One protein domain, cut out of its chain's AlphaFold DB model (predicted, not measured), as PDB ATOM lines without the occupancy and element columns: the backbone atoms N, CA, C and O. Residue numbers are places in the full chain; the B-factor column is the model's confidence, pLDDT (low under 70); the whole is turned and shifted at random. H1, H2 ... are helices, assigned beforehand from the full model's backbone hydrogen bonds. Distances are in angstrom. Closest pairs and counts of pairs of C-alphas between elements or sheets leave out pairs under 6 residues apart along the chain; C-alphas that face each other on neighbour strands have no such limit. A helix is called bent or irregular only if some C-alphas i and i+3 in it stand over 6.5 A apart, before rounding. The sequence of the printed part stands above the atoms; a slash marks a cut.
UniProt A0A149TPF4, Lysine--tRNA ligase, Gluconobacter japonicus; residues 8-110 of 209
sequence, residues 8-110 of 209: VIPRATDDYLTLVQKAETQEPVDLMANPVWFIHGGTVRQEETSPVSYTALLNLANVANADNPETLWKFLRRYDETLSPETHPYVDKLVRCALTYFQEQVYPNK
ATOM      1  N   VAL A   8     204.636 150.869 267.735       88.88
ATOM      2  CA  VAL A   8     205.048 151.762 266.639       88.88
ATOM      3  C   VAL A   8     205.618 151.007 265.443       88.88
ATOM      4  O   VAL A   8     205.656 151.566 264.348       88.88
ATOM      5  N   ILE A   9     206.064 149.756 265.624       91.56
ATOM      6  CA  ILE A   9     206.767 148.983 264.588       91.56
ATOM      7  C   ILE A   9     205.913 148.816 263.325       91.56
ATOM      8  O   ILE A   9     206.448 149.086 262.245       91.56
ATOM      9  N   PRO A  10     204.618 148.435 263.402       91.81
ATOM     10  CA  PRO A  10     203.808 148.253 262.205       91.81
ATOM     11  C   PRO A  10     203.732 149.513 261.347       91.81
ATOM     12  O   PRO A  10     204.075 149.498 260.166       91.81
ATOM     13  N   ARG A  11     203.389 150.634 261.988       91.00
ATOM     14  CA  ARG A  11     203.270 151.934 261.332       91.00
ATOM     15  C   ARG A  11     204.606 152.437 260.794       91.00
ATOM     16  O   ARG A  11     204.666 152.871 259.653       91.00
ATOM     17  N   ALA A  12     205.671 152.367 261.591       93.75
ATOM     18  CA  ALA A  12     206.993 152.820 261.169       93.75
ATOM     19  C   ALA A  12     207.514 152.023 259.962       93.75
ATOM     20  O   ALA A  12     208.161 152.592 259.085       93.75
ATOM     21  N   THR A  13     207.204 150.725 259.898       95.19
ATOM     22  CA  THR A  13     207.567 149.870 258.760       95.19
ATOM     23  C   THR A  13     206.779 150.259 257.509       95.19
ATOM     24  O   THR A  13     207.377 150.419 256.451       95.19
ATOM     25  N   ASP A  14     205.468 150.481 257.617       94.81
ATOM     26  CA  ASP A  14     204.638 150.916 256.482       94.81
ATOM     27  C   ASP A  14     205.028 152.309 255.962       94.81
ATOM     28  O   ASP A  14     205.115 152.523 254.747       94.81
ATOM     29  N   ASP A  15     205.313 153.247 256.870       94.38
ATOM     30  CA  ASP A  15     205.806 154.583 256.529       94.38
ATOM     31  C   ASP A  15     207.154 154.475 255.792       94.38
ATOM     32  O   ASP A  15     207.346 155.107 254.752       94.38
ATOM     33  N   TYR A  16     208.065 153.621 256.274       94.75
ATOM     34  CA  TYR A  16     209.336 153.341 255.605       94.75
ATOM     35  C   TYR A  16     209.141 152.769 254.192       94.75
ATOM     36  O   TYR A  16     209.716 153.309 253.248       94.75
ATOM     37  N   LEU A  17     208.310 151.734 254.023       94.69
ATOM     38  CA  LEU A  17     208.034 151.125 252.712       94.69
ATOM     39  C   LEU A  17     207.479 152.156 251.723       94.69
ATOM     40  O   LEU A  17     207.926 152.234 250.581       94.69
ATOM     41  N   THR A  18     206.564 153.009 252.188       93.81
ATOM     42  CA  THR A  18     205.993 154.099 251.384       93.81
ATOM     43  C   THR A  18     207.065 155.086 250.927       93.81
ATOM     44  O   THR A  18     207.030 155.576 249.798       93.81
ATOM     45  N   LEU A  19     208.016 155.420 251.801       94.00
ATOM     46  CA  LEU A  19     209.112 156.326 251.468       94.00
ATOM     47  C   LEU A  19     210.116 155.693 250.497       94.00
ATOM     48  O   LEU A  19     210.576 156.397 249.599       94.00
ATOM     49  N   VAL A  20     210.420 154.397 250.639       93.62
ATOM     50  CA  VAL A  20     211.246 153.644 249.677       93.62
ATOM     51  C   VAL A  20     210.581 153.638 248.303       93.62
ATOM     52  O   VAL A  20     211.226 153.995 247.325       93.62
ATOM     53  N   GLN A  21     209.281 153.348 248.229       92.06
ATOM     54  CA  GLN A  21     208.550 153.337 246.961       92.06
ATOM     55  C   GLN A  21     208.506 154.724 246.300       92.06
ATOM     56  O   GLN A  21     208.703 154.856 245.097       92.06
ATOM     57  N   LYS A  22     208.300 155.797 247.075       92.00
ATOM     58  CA  LYS A  22     208.350 157.171 246.541       92.00
ATOM     59  C   LYS A  22     209.723 157.532 245.983       92.00
ATOM     60  O   LYS A  22     209.792 158.256 244.995       92.00
ATOM     61  N   ALA A  23     210.794 157.044 246.608       92.56
ATOM     62  CA  ALA A  23     212.158 157.315 246.167       92.56
ATOM     63  C   ALA A  23     212.439 156.807 244.743       92.56
ATOM     64  O   ALA A  23     213.337 157.332 244.093       92.56
ATOM     65  N   GLU A  24     211.665 155.839 244.235       89.25
ATOM     66  CA  GLU A  24     211.827 155.285 242.884       89.25
ATOM     67  C   GLU A  24     211.565 156.307 241.772       89.25
ATOM     68  O   GLU A  24     212.177 156.234 240.709       89.25
ATOM     69  N   THR A  25     210.671 157.267 242.017       90.69
ATOM     70  CA  THR A  25     210.227 158.247 241.014       90.69
ATOM     71  C   THR A  25     210.600 159.685 241.373       90.69
ATOM     72  O   THR A  25     210.139 160.614 240.713       90.69
ATOM     73  N   GLN A  26     211.349 159.896 242.457       93.75
ATOM     74  CA  GLN A  26     211.735 161.231 242.915       93.75
ATOM     75  C   GLN A  26     212.969 161.745 242.175       93.75
ATOM     76  O   GLN A  26     213.971 161.046 242.038       93.75
ATOM     77  N   GLU A  27     212.921 163.015 241.778       93.62
ATOM     78  CA  GLU A  27     214.091 163.732 241.275       93.62
ATOM     79  C   GLU A  27     215.134 163.929 242.393       93.62
ATOM     80  O   GLU A  27     214.778 163.937 243.577       93.62
ATOM     81  N   PRO A  28     216.424 164.147 242.069       91.50
ATOM     82  CA  PRO A  28     217.503 164.165 243.062       91.50
ATOM     83  C   PRO A  28     217.276 165.094 244.266       91.50
ATOM     84  O   PRO A  28     217.600 164.731 245.394       91.50
ATOM     85  N   VAL A  29     216.702 166.282 244.044       93.56
ATOM     86  CA  VAL A  29     216.425 167.256 245.117       93.56
ATOM     87  C   VAL A  29     215.326 166.754 246.058       93.56
ATOM     88  O   VAL A  29     215.473 166.844 247.277       93.56
ATOM     89  N   ASP A  30     214.256 166.179 245.508       94.25
ATOM     90  CA  ASP A  30     213.151 165.626 246.293       94.25
ATOM     91  C   ASP A  30     213.573 164.355 247.035       94.25
ATOM     92  O   ASP A  30     213.152 164.121 248.171       94.25
ATOM     93  N   LEU A  31     214.456 163.558 246.425       93.31
ATOM     94  CA  LEU A  31     215.027 162.373 247.048       93.31
ATOM     95  C   LEU A  31     215.880 162.741 248.272       93.31
ATOM     96  O   LEU A  31     215.766 162.085 249.301       93.31
ATOM     97  N   MET A  32     216.675 163.817 248.217       93.50
ATOM     98  CA  MET A  32     217.441 164.298 249.381       93.50
ATOM     99  C   MET A  32     216.548 164.762 250.545       93.50
ATOM    100  O   MET A  32     216.974 164.723 251.699       93.50
ATOM    101  N   ALA A  33     215.317 165.198 250.263       94.56
ATOM    102  CA  ALA A  33     214.333 165.552 251.288       94.56
ATOM    103  C   ALA A  33     213.597 164.327 251.865       94.56
ATOM    104  O   ALA A  33     212.975 164.421 252.926       94.56
ATOM    105  N   ASN A  34     213.659 163.175 251.193       95.12
ATOM    106  CA  ASN A  34     213.062 161.933 251.660       95.12
ATOM    107  C   ASN A  34     213.914 161.322 252.795       95.12
ATOM    108  O   ASN A  34     215.097 161.042 252.588       95.12
ATOM    109  N   PRO A  35     213.345 161.040 253.988       95.19
ATOM    110  CA  PRO A  35     214.093 160.455 255.100       95.19
ATOM    111  C   PRO A  35     214.861 159.168 254.761       95.19
ATOM    112  O   PRO A  35     215.912 158.923 255.358       95.19
ATOM    113  N   VAL A  36     214.394 158.362 253.797       93.75
ATOM    114  CA  VAL A  36     215.099 157.126 253.405       93.75
ATOM    115  C   VAL A  36     216.466 157.383 252.775       93.75
ATOM    116  O   VAL A  36     217.336 156.518 252.861       93.75
ATOM    117  N   TRP A  37     216.706 158.578 252.226       93.62
ATOM    118  CA  TRP A  37     218.025 158.972 251.733       93.62
ATOM    119  C   TRP A  37     219.066 158.935 252.855       93.62
ATOM    120  O   TRP A  37     220.149 158.384 252.676       93.62
ATOM    121  N   PHE A  38     218.718 159.432 254.046       93.44
ATOM    122  CA  PHE A  38     219.617 159.431 255.205       93.44
ATOM    123  C   PHE A  38     219.809 158.033 255.800       93.44
ATOM    124  O   PHE A  38     220.886 157.738 256.312       93.44
ATOM    125  N   ILE A  39     218.791 157.169 255.714       91.75
ATOM    126  CA  ILE A  39     218.871 155.777 256.181       91.75
ATOM    127  C   ILE A  39     219.865 154.979 255.330       91.75
ATOM    128  O   ILE A  39     220.668 154.222 255.873       91.75
ATOM    129  N   HIS A  40     219.837 155.171 254.009       91.44
ATOM    130  CA  HIS A  40     220.644 154.396 253.060       91.44
ATOM    131  C   HIS A  40     221.879 155.135 252.529       91.44
ATOM    132  O   HIS A  40     222.499 154.690 251.564       91.44
ATOM    133  N   GLY A  41     222.246 156.280 253.114       88.75
ATOM    134  CA  GLY A  41     223.419 157.053 252.685       88.75
ATOM    135  C   GLY A  41     223.354 157.505 251.220       88.75
ATOM    136  O   GLY A  41     224.369 157.530 250.528       88.75
ATOM    137  N   GLY A  42     222.153 157.811 250.735       86.56
ATOM    138  CA  GLY A  42     221.886 158.294 249.384       86.56
ATOM    139  C   GLY A  42     221.716 157.233 248.299       86.56
ATOM    140  O   GLY A  42     221.345 157.591 247.185       86.56
ATOM    141  N   THR A  43     221.910 155.947 248.608       86.75
ATOM    142  CA  THR A  43     221.666 154.844 247.661       86.75
ATOM    143  C   THR A  43     220.507 153.985 248.150       86.75
ATOM    144  O   THR A  43     220.704 153.010 248.873       86.75
ATOM    145  N   VAL A  44     219.279 154.360 247.790       87.56
ATOM    146  CA  VAL A  44     218.080 153.606 248.188       87.56
ATOM    147  C   VAL A  44     218.032 152.278 247.429       87.56
ATOM    148  O   VAL A  44     218.065 152.254 246.201       87.56
ATOM    149  N   ARG A  45     217.948 151.175 248.176       83.94
ATOM    150  CA  ARG A  45     217.817 149.813 247.646       83.94
ATOM    151  C   ARG A  45     216.361 149.546 247.284       83.94
ATOM    152  O   ARG A  45     215.546 149.290 248.169       83.94
ATOM    153  N   GLN A  46     216.027 149.663 246.002       77.81
ATOM    154  CA  GLN A  46     214.648 149.510 245.518       77.81
ATOM    155  C   GLN A  46     214.121 148.078 245.696       77.81
ATOM    156  O   GLN A  46     212.921 147.868 245.813       77.81
ATOM    157  N   GLU A  47     215.011 147.092 245.812       82.38
ATOM    158  CA  GLU A  47     214.663 145.710 246.137       82.38
ATOM    159  C   GLU A  47     214.136 145.524 247.576       82.38
ATOM    160  O   GLU A  47     213.522 144.502 247.877       82.38
ATOM    161  N   GLU A  48     214.332 146.503 248.469       84.94
ATOM    162  CA  GLU A  48     213.795 146.504 249.839       84.94
ATOM    163  C   GLU A  48     212.387 147.114 249.922       84.94
ATOM    164  O   GLU A  48     212.069 147.901 250.820       84.94
ATOM    165  N   THR A  49     211.538 146.735 248.972       88.81
ATOM    166  CA  THR A  49     210.144 147.167 248.877       88.81
ATOM    167  C   THR A  49     209.185 145.983 248.992       88.81
ATOM    168  O   THR A  49     209.585 144.816 248.996       88.81
ATOM    169  N   SER A  50     207.897 146.279 249.135       90.50
ATOM    170  CA  SER A  50     206.848 145.270 249.238       90.50
ATOM    171  C   SER A  50     205.556 145.773 248.593       90.50
ATOM    172  O   SER A  50     205.126 146.884 248.908       90.50
ATOM    173  N   PRO A  51     204.883 144.960 247.756       88.00
ATOM    174  CA  PRO A  51     203.569 145.297 247.205       88.00
ATOM    175  C   PRO A  51     202.450 145.218 248.257       88.00
ATOM    176  O   PRO A  51     201.330 145.659 248.014       88.00
ATOM    177  N   VAL A  52     202.745 144.660 249.436       88.75
ATOM    178  CA  VAL A  52     201.830 144.556 250.578       88.75
ATOM    179  C   VAL A  52     202.400 145.276 251.795       88.75
ATOM    180  O   VAL A  52     203.597 145.201 252.073       88.75
ATOM    181  N   SER A  53     201.544 145.961 252.551       91.19
ATOM    182  CA  SER A  53     201.979 146.621 253.782       91.19
ATOM    183  C   SER A  53     202.325 145.597 254.867       91.19
ATOM    184  O   SER A  53     201.748 144.509 254.940       91.19
ATOM    185  N   TYR A  54     203.248 145.949 255.755       95.00
ATOM    186  CA  TYR A  54     203.593 145.119 256.902       95.00
ATOM    187  C   TYR A  54     202.413 144.992 257.877       95.00
ATOM    188  O   TYR A  54     202.175 143.912 258.420       95.00
ATOM    189  N   THR A  55     201.590 146.037 258.023       90.81
ATOM    190  CA  THR A  55     200.324 145.936 258.769       90.81
ATOM    191  C   THR A  55     199.385 144.887 258.163       90.81
ATOM    192  O   THR A  55     198.756 144.131 258.905       90.81
ATOM    193  N   ALA A  56     199.291 144.777 256.833       88.81
ATOM    194  CA  ALA A  56     198.481 143.739 256.192       88.81
ATOM    195  C   ALA A  56     199.016 142.326 256.492       88.81
ATOM    196  O   ALA A  56     198.226 141.441 256.820       88.81
ATOM    197  N   LEU A  57     200.340 142.132 256.468       93.00
ATOM    198  CA  LEU A  57     200.975 140.862 256.847       93.00
ATOM    199  C   LEU A  57     200.681 140.478 258.303       93.00
ATOM    200  O   LEU A  57     200.344 139.327 258.582       93.00
ATOM    201  N   LEU A  58     200.744 141.440 259.228       92.38
ATOM    202  CA  LEU A  58     200.391 141.217 260.632       92.38
ATOM    203  C   LEU A  58     198.922 140.833 260.811       92.38
ATOM    204  O   LEU A  58     198.614 139.920 261.576       92.38
ATOM    205  N   ASN A  59     198.016 141.489 260.086       87.94
ATOM    206  CA  ASN A  59     196.596 141.148 260.126       87.94
ATOM    207  C   ASN A  59     196.344 139.720 259.631       87.94
ATOM    208  O   ASN A  59     195.563 138.997 260.252       87.94
ATOM    209  N   LEU A  60     197.027 139.303 258.557       89.38
ATOM    210  CA  LEU A  60     196.956 137.936 258.033       89.38
ATOM    211  C   LEU A  60     197.485 136.911 259.041       89.38
ATOM    212  O   LEU A  60     196.803 135.923 259.307       89.38
ATOM    213  N   ALA A  61     198.655 137.159 259.641       92.19
ATOM    214  CA  ALA A  61     199.202 136.288 260.683       92.19
ATOM    215  C   ALA A  61     198.224 136.132 261.853       92.19
ATOM    216  O   ALA A  61     197.982 135.024 262.333       92.19
ATOM    217  N   ASN A  62     197.609 137.242 262.256       88.62
ATOM    218  CA  ASN A  62     196.699 137.280 263.380       88.62
ATOM    219  C   ASN A  62     195.411 136.489 263.165       88.62
ATOM    220  O   ASN A  62     195.044 135.683 264.022       88.62
ATOM    221  N   VAL A  63     194.721 136.679 262.040       83.75
ATOM    222  CA  VAL A  63     193.489 135.919 261.777       83.75
ATOM    223  C   VAL A  63     193.769 134.444 261.547       83.75
ATOM    224  O   VAL A  63     193.052 133.594 262.069       83.75
ATOM    225  N   ALA A  64     194.821 134.133 260.791       85.50
ATOM    226  CA  ALA A  64     195.140 132.759 260.457       85.50
ATOM    227  C   ALA A  64     195.699 131.997 261.667       85.50
ATOM    228  O   ALA A  64     195.932 130.796 261.556       85.50
ATOM    229  N   ASN A  65     195.930 132.686 262.799       85.50
ATOM    230  CA  ASN A  65     196.728 132.199 263.920       85.50
ATOM    231  C   ASN A  65     198.004 131.523 263.406       85.50
ATOM    232  O   ASN A  65     198.334 130.404 263.793       85.50
ATOM    233  N   ALA A  66     198.668 132.188 262.458       88.75
ATOM    234  CA  ALA A  66     199.725 131.578 261.682       88.75
ATOM    235  C   ALA A  66     200.936 131.279 262.568       88.75
ATOM    236  O   ALA A  66     201.469 132.151 263.256       88.75
ATOM    237  N   ASP A  67     201.390 130.036 262.504       88.88
ATOM    238  CA  ASP A  67     202.583 129.527 263.177       88.88
ATOM    239  C   ASP A  67     203.757 129.320 262.205       88.88
ATOM    240  O   ASP A  67     204.873 129.028 262.628       88.88
ATOM    241  N   ASN A  68     203.530 129.502 260.899       92.94
ATOM    242  CA  ASN A  68     204.535 129.294 259.863       92.94
ATOM    243  C   ASN A  68     204.365 130.242 258.648       92.94
ATOM    244  O   ASN A  68     203.250 130.708 258.381       92.94
ATOM    245  N   PRO A  69     205.451 130.519 257.889       94.81
ATOM    246  CA  PRO A  69     205.426 131.387 256.700       94.81
ATOM    247  C   PRO A  69     204.502 130.929 255.574       94.81
ATOM    248  O   PRO A  69     203.891 131.774 254.920       94.81
ATOM    249  N   GLU A  70     204.365 129.619 255.352       93.88
ATOM    250  CA  GLU A  70     203.559 129.081 254.245       93.88
ATOM    251  C   GLU A  70     202.091 129.483 254.355       93.88
ATOM    252  O   GLU A  70     201.438 129.753 253.344       93.88
ATOM    253  N   THR A  71     201.582 129.598 255.584       90.94
ATOM    254  CA  THR A  71     200.231 130.095 255.841       90.94
ATOM    255  C   THR A  71     200.030 131.491 255.248       90.94
ATOM    256  O   THR A  71     199.070 131.689 254.509       90.94
ATOM    257  N   LEU A  72     200.939 132.444 255.496       92.75
ATOM    258  CA  LEU A  72     200.841 133.803 254.939       92.75
ATOM    259  C   LEU A  72     201.028 133.795 253.420       92.75
ATOM    260  O   LEU A  72     200.257 134.430 252.701       92.75
ATOM    261  N   TRP A  73     202.004 133.035 252.922       94.12
ATOM    262  CA  TRP A  73     202.278 132.930 251.488       94.12
ATOM    263  C   TRP A  73     201.107 132.358 250.689       94.12
ATOM    264  O   TRP A  73     200.857 132.796 249.567       94.12
ATOM    265  N   LYS A  74     200.330 131.434 251.266       90.44
ATOM    266  CA  LYS A  74     199.085 130.946 250.657       90.44
ATOM    267  C   LYS A  74     198.074 132.073 250.428       90.44
ATOM    268  O   LYS A  74     197.403 132.064 249.400       90.44
ATOM    269  N   PHE A  75     197.956 133.025 251.355       87.44
ATOM    270  CA  PHE A  75     197.064 134.177 251.189       87.44
ATOM    271  C   PHE A  75     197.623 135.185 250.184       87.44
ATOM    272  O   PHE A  75     196.891 135.621 249.302       87.44
ATOM    273  N   LEU A  76     198.923 135.483 250.251       89.38
ATOM    274  CA  LEU A  76     199.574 136.399 249.308       89.38
ATOM    275  C   LEU A  76     199.438 135.921 247.855       89.38
ATOM    276  O   LEU A  76     199.033 136.705 247.005       89.38
ATOM    277  N   ARG A  77     199.656 134.627 247.588       90.62
ATOM    278  CA  ARG A  77     199.510 134.040 246.241       90.62
ATOM    279  C   ARG A  77     198.090 134.077 245.682       90.62
ATOM    280  O   ARG A  77     197.914 134.005 244.476       90.62
ATOM    281  N   ARG A  78     197.068 134.155 246.537       83.00
ATOM    282  CA  ARG A  78     195.673 134.317 246.088       83.00
ATOM    283  C   ARG A  78     195.363 135.750 245.680       83.00
ATOM    284  O   ARG A  78     194.472 135.963 244.866       83.00
ATOM    285  N   TYR A  79     196.055 136.707 246.291       78.81
ATOM    286  CA  TYR A  79     195.940 138.117 245.951       78.81
ATOM    287  C   TYR A  79     196.725 138.441 244.675       78.81
ATOM    288  O   TYR A  79     196.212 139.128 243.797       78.81
ATOM    289  N   ASP A  80     197.938 137.902 244.561       85.56
ATOM    290  CA  ASP A  80     198.797 138.035 243.389       85.56
ATOM    291  C   ASP A  80     199.628 136.754 243.209       85.56
ATOM    292  O   ASP A  80     200.510 136.434 244.010       85.56
ATOM    293  N   GLU A  81     199.330 136.008 242.143       89.56
ATOM    294  CA  GLU A  81     199.947 134.711 241.833       89.56
ATOM    295  C   GLU A  81     201.448 134.817 241.511       89.56
ATOM    296  O   GLU A  81     202.156 133.810 241.545       89.56
ATOM    297  N   THR A  82     201.956 136.020 241.223       91.00
ATOM    298  CA  THR A  82     203.377 136.257 240.918       91.00
ATOM    299  C   THR A  82     204.256 136.351 242.172       91.00
ATOM    300  O   THR A  82     205.492 136.293 242.088       91.00
ATOM    301  N   LEU A  83     203.635 136.461 243.353       92.19
ATOM    302  CA  LEU A  83     204.330 136.571 244.631       92.19
ATOM    303  C   LEU A  83     204.864 135.211 245.100       92.19
ATOM    304  O   LEU A  83     204.122 134.252 245.316       92.19
ATOM    305  N   SER A  84     206.169 135.148 245.346       93.88
ATOM    306  CA  SER A  84     206.842 134.002 245.962       93.88
ATOM    307  C   SER A  84     208.033 134.468 246.804       93.88
ATOM    308  O   SER A  84     208.536 135.572 246.562       93.88
ATOM    309  N   PRO A  85     208.512 133.656 247.763       95.12
ATOM    310  CA  PRO A  85     209.745 133.953 248.489       95.12
ATOM    311  C   PRO A  85     210.941 134.200 247.563       95.12
ATOM    312  O   PRO A  85     211.783 135.049 247.849       95.12
ATOM    313  N   GLU A  86     211.005 133.482 246.440       93.75
ATOM    314  CA  GLU A  86     212.098 133.551 245.473       93.75
ATOM    315  C   GLU A  86     212.033 134.824 244.622       93.75
ATOM    316  O   GLU A  86     213.065 135.442 244.358       93.75
ATOM    317  N   THR A  87     210.831 135.235 244.203       92.38
ATOM    318  CA  THR A  87     210.631 136.461 243.413       92.38
ATOM    319  C   THR A  87     210.637 137.722 244.277       92.38
ATOM    320  O   THR A  87     211.011 138.785 243.792       92.38
ATOM    321  N   HIS A  88     210.255 137.611 245.554       94.50
ATOM    322  CA  HIS A  88     210.109 138.729 246.490       94.50
ATOM    323  C   HIS A  88     210.782 138.431 247.848       94.50
ATOM    324  O   HIS A  88     210.108 138.344 248.881       94.50
ATOM    325  N   PRO A  89     212.122 138.322 247.896       94.81
ATOM    326  CA  PRO A  89     212.848 137.934 249.109       94.81
ATOM    327  C   PRO A  89     212.679 138.927 250.269       94.81
ATOM    328  O   PRO A  89     212.699 138.535 251.438       94.81
ATOM    329  N   TYR A  90     212.471 140.217 249.981       94.88
ATOM    330  CA  TYR A  90     212.196 141.202 251.027       94.88
ATOM    331  C   TYR A  90     210.800 141.026 251.639       94.88
ATOM    332  O   TYR A  90     210.637 141.154 252.852       94.88
ATOM    333  N   VAL A  91     209.807 140.631 250.835       95.75
ATOM    334  CA  VAL A  91     208.479 140.253 251.338       95.75
ATOM    335  C   VAL A  91     208.585 139.016 252.229       95.75
ATOM    336  O   VAL A  91     207.986 139.005 253.299       95.75
ATOM    337  N   ASP A  92     209.410 138.020 251.875       96.69
ATOM    338  CA  ASP A  92     209.651 136.852 252.744       96.69
ATOM    339  C   ASP A  92     210.237 137.255 254.101       96.69
ATOM    340  O   ASP A  92     209.798 136.789 255.156       96.69
ATOM    341  N   LYS A  93     211.188 138.195 254.097       96.62
ATOM    342  CA  LYS A  93     211.733 138.768 255.330       96.62
ATOM    343  C   LYS A  93     210.633 139.430 256.167       96.62
ATOM    344  O   LYS A  93     210.556 139.175 257.369       96.62
ATOM    345  N   LEU A  94     209.765 140.234 255.552       97.12
ATOM    346  CA  LEU A  94     208.640 140.870 256.242       97.12
ATOM    347  C   LEU A  94     207.633 139.845 256.781       97.12
ATOM    348  O   LEU A  94     207.173 140.002 257.906       97.12
ATOM    349  N   VAL A  95     207.338 138.773 256.039       96.94
ATOM    350  CA  VAL A  95     206.479 137.660 256.481       96.94
ATOM    351  C   VAL A  95     207.036 137.018 257.755       96.94
ATOM    352  O   VAL A  95     206.303 136.840 258.729       96.94
ATOM    353  N   ARG A  96     208.340 136.719 257.797       96.88
ATOM    354  CA  ARG A  96     208.996 136.139 258.985       96.88
ATOM    355  C   ARG A  96     208.986 137.092 260.180       96.88
ATOM    356  O   ARG A  96     208.722 136.661 261.305       96.88
ATOM    357  N   CYS A  97     209.234 138.380 259.944       96.44
ATOM    358  CA  CYS A  97     209.128 139.407 260.981       96.44
ATOM    359  C   CYS A  97     207.695 139.512 261.521       96.44
ATOM    360  O   CYS A  97     207.506 139.530 262.735       96.44
ATOM    361  N   ALA A  98     206.695 139.515 260.636       95.81
ATOM    362  CA  ALA A  98     205.287 139.606 261.004       95.81
ATOM    363  C   ALA A  98     204.857 138.412 261.860       95.81
ATOM    364  O   ALA A  98     204.185 138.593 262.871       95.81
ATOM    365  N   LEU A  99     205.300 137.202 261.507       95.75
ATOM    366  CA  LEU A  99     205.062 136.001 262.306       95.75
ATOM    367  C   LEU A  99     205.700 136.082 263.687       95.75
ATOM    368  O   LEU A  99     205.037 135.800 264.678       95.75
ATOM    369  N   THR A 100     206.963 136.501 263.762       95.25
ATOM    370  CA  THR A 100     207.670 136.639 265.043       95.25
ATOM    371  C   THR A 100     206.965 137.660 265.935       95.25
ATOM    372  O   THR A 100     206.631 137.370 267.082       95.25
ATOM    373  N   TYR A 101     206.640 138.831 265.382       94.19
ATOM    374  CA  TYR A 101     205.898 139.867 266.094       94.19
ATOM    375  C   TYR A 101     204.525 139.364 266.553       94.19
ATOM    376  O   TYR A 101     204.133 139.590 267.696       94.19
ATOM    377  N   PHE A 102     203.794 138.662 265.685       92.69
ATOM    378  CA  PHE A 102     202.502 138.084 266.030       92.69
ATOM    379  C   PHE A 102     202.622 137.112 267.210       92.69
ATOM    380  O   PHE A 102     201.902 137.272 268.192       92.69
ATOM    381  N   GLN A 103     203.550 136.158 267.144       92.81
ATOM    382  CA  GLN A 103     203.730 135.128 268.170       92.81
ATOM    383  C   GLN A 103     204.165 135.703 269.523       92.81
ATOM    384  O   GLN A 103     203.712 135.233 270.563       92.81
ATOM    385  N   GLU A 104     205.008 136.735 269.530       92.44
ATOM    386  CA  GLU A 104     205.559 137.283 270.773       92.44
ATOM    387  C   GLU A 104     204.721 138.416 271.375       92.44
ATOM    388  O   GLU A 104     204.667 138.557 272.595       92.44
ATOM    389  N   GLN A 105     204.084 139.244 270.543       90.00
ATOM    390  CA  GLN A 105     203.456 140.494 270.991       90.00
ATOM    391  C   GLN A 105     201.926 140.452 270.941       90.00
ATOM    392  O   GLN A 105     201.262 141.111 271.743       90.00
ATOM    393  N   VAL A 106     201.351 139.689 270.007       89.12
ATOM    394  CA  VAL A 106     199.902 139.692 269.756       89.12
ATOM    395  C   VAL A 106     199.245 138.442 270.325       89.12
ATOM    396  O   VAL A 106     198.355 138.559 271.165       89.12
ATOM    397  N   TYR A 107     199.694 137.259 269.902       90.44
ATOM    398  CA  TYR A 107     199.101 135.967 270.244       90.44
ATOM    399  C   TYR A 107     198.914 135.745 271.755       90.44
ATOM    400  O   TYR A 107     197.801 135.382 272.141       90.44
ATOM    401  N   PRO A 108     199.898 136.042 272.635       91.38
ATOM    402  CA  PRO A 108     199.762 135.802 274.075       91.38
ATOM    403  C   PRO A 108     198.661 136.635 274.742       91.38
ATOM    404  O   PRO A 108     198.192 136.288 275.821       91.38
ATOM    405  N   ASN A 109     198.256 137.737 274.107       88.81
ATOM    406  CA  ASN A 109     197.274 138.677 274.635       88.81
ATOM    407  C   ASN A 109     195.879 138.487 274.015       88.81
ATOM    408  O   ASN A 109     194.948 139.211 274.374       88.81
ATOM    409  N   LYS A 110     195.709 137.540 273.078       90.44
ATOM    410  CA  LYS A 110     194.421 137.315 272.415       90.44
ATOM    411  C   LYS A 110     193.412 136.747 273.400       90.44
ATOM    412  O   LYS A 110     193.607 135.673 273.961       90.44
TER     413      LYS A 110
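Overview. This is residues 8 to 110 of the 209 residues of the protein "Lysine--tRNA ligase" of Gluconobacter japonicus (UniProt A0A149TPF4). Three helices, H4, H5 and H6, cross one another in one lobe, and H1 runs from H4 out to a small head holding the short helices H2 and H3. A long link, residues 40 to 53, leads from the head back to H4. The printed part has 103 residues with six named helices, H1 to H6 in order, and no named strand; its class is all helix. It is only just compact, close to loose, with a radius of gyration of the C-alphas of 14.9 A, and only just flat, spanning 45 by 31 by 17 A.

Arrangement. H6, residues 89 to 109, touches H4, residues 54 to 63, at a steep tilt of 50 degrees, the same way; the closest C-alphas, of Leu 58 and Ala 98, are 5.2 A apart. H4 is the hub, touching three helices. H5, residues 69 to 79, touches H4, only just about perpendicular at 70.2 degrees, with C-alphas 60 and 72 closest at 6.5 A. Residues 92 to 99 of H6 touch H5, closest at C-alphas 95 and 69, 6.4 A. H1, residues 8 to 23, touches H4 with residues 10 to 14 alone, closest at C-alphas 10 and 55, 5.4 A. Its residues 16 to 23 touch H3, residues 35 to 39, closest at C-alphas 19 and 36, 6.3 A. H2, residues 28 to 33, is close to H1 but not clearly touching, with C-alphas 31 and 23 closest at 5.9 A. H1 and H6 are apart. Every O i to N i+4 pair is within hydrogen-bond range in H1, H2, H3 and H4, against 5 of 7 in H5 and 14 of 17 in H6.

Along the chain. H6 is 29.9 A long, ending at C-alpha 109 (197.274, 138.677, 274.635), with a kink of 39 degrees near residue 103; it is irregular, but only just, C-alphas 105 and 108 being 6.7 A apart. H1, 22.4 A, begins at C-alpha 8 (205.048, 151.762, 266.639). H5 measures 15.8 A and H4 14.5 A.

Size, cuts and confidence. The two C-alphas farthest apart, of Val 29 and Lys 110, are 46.1 A apart. The printed part has no cut, and no printed residue is under 70 in pLDDT.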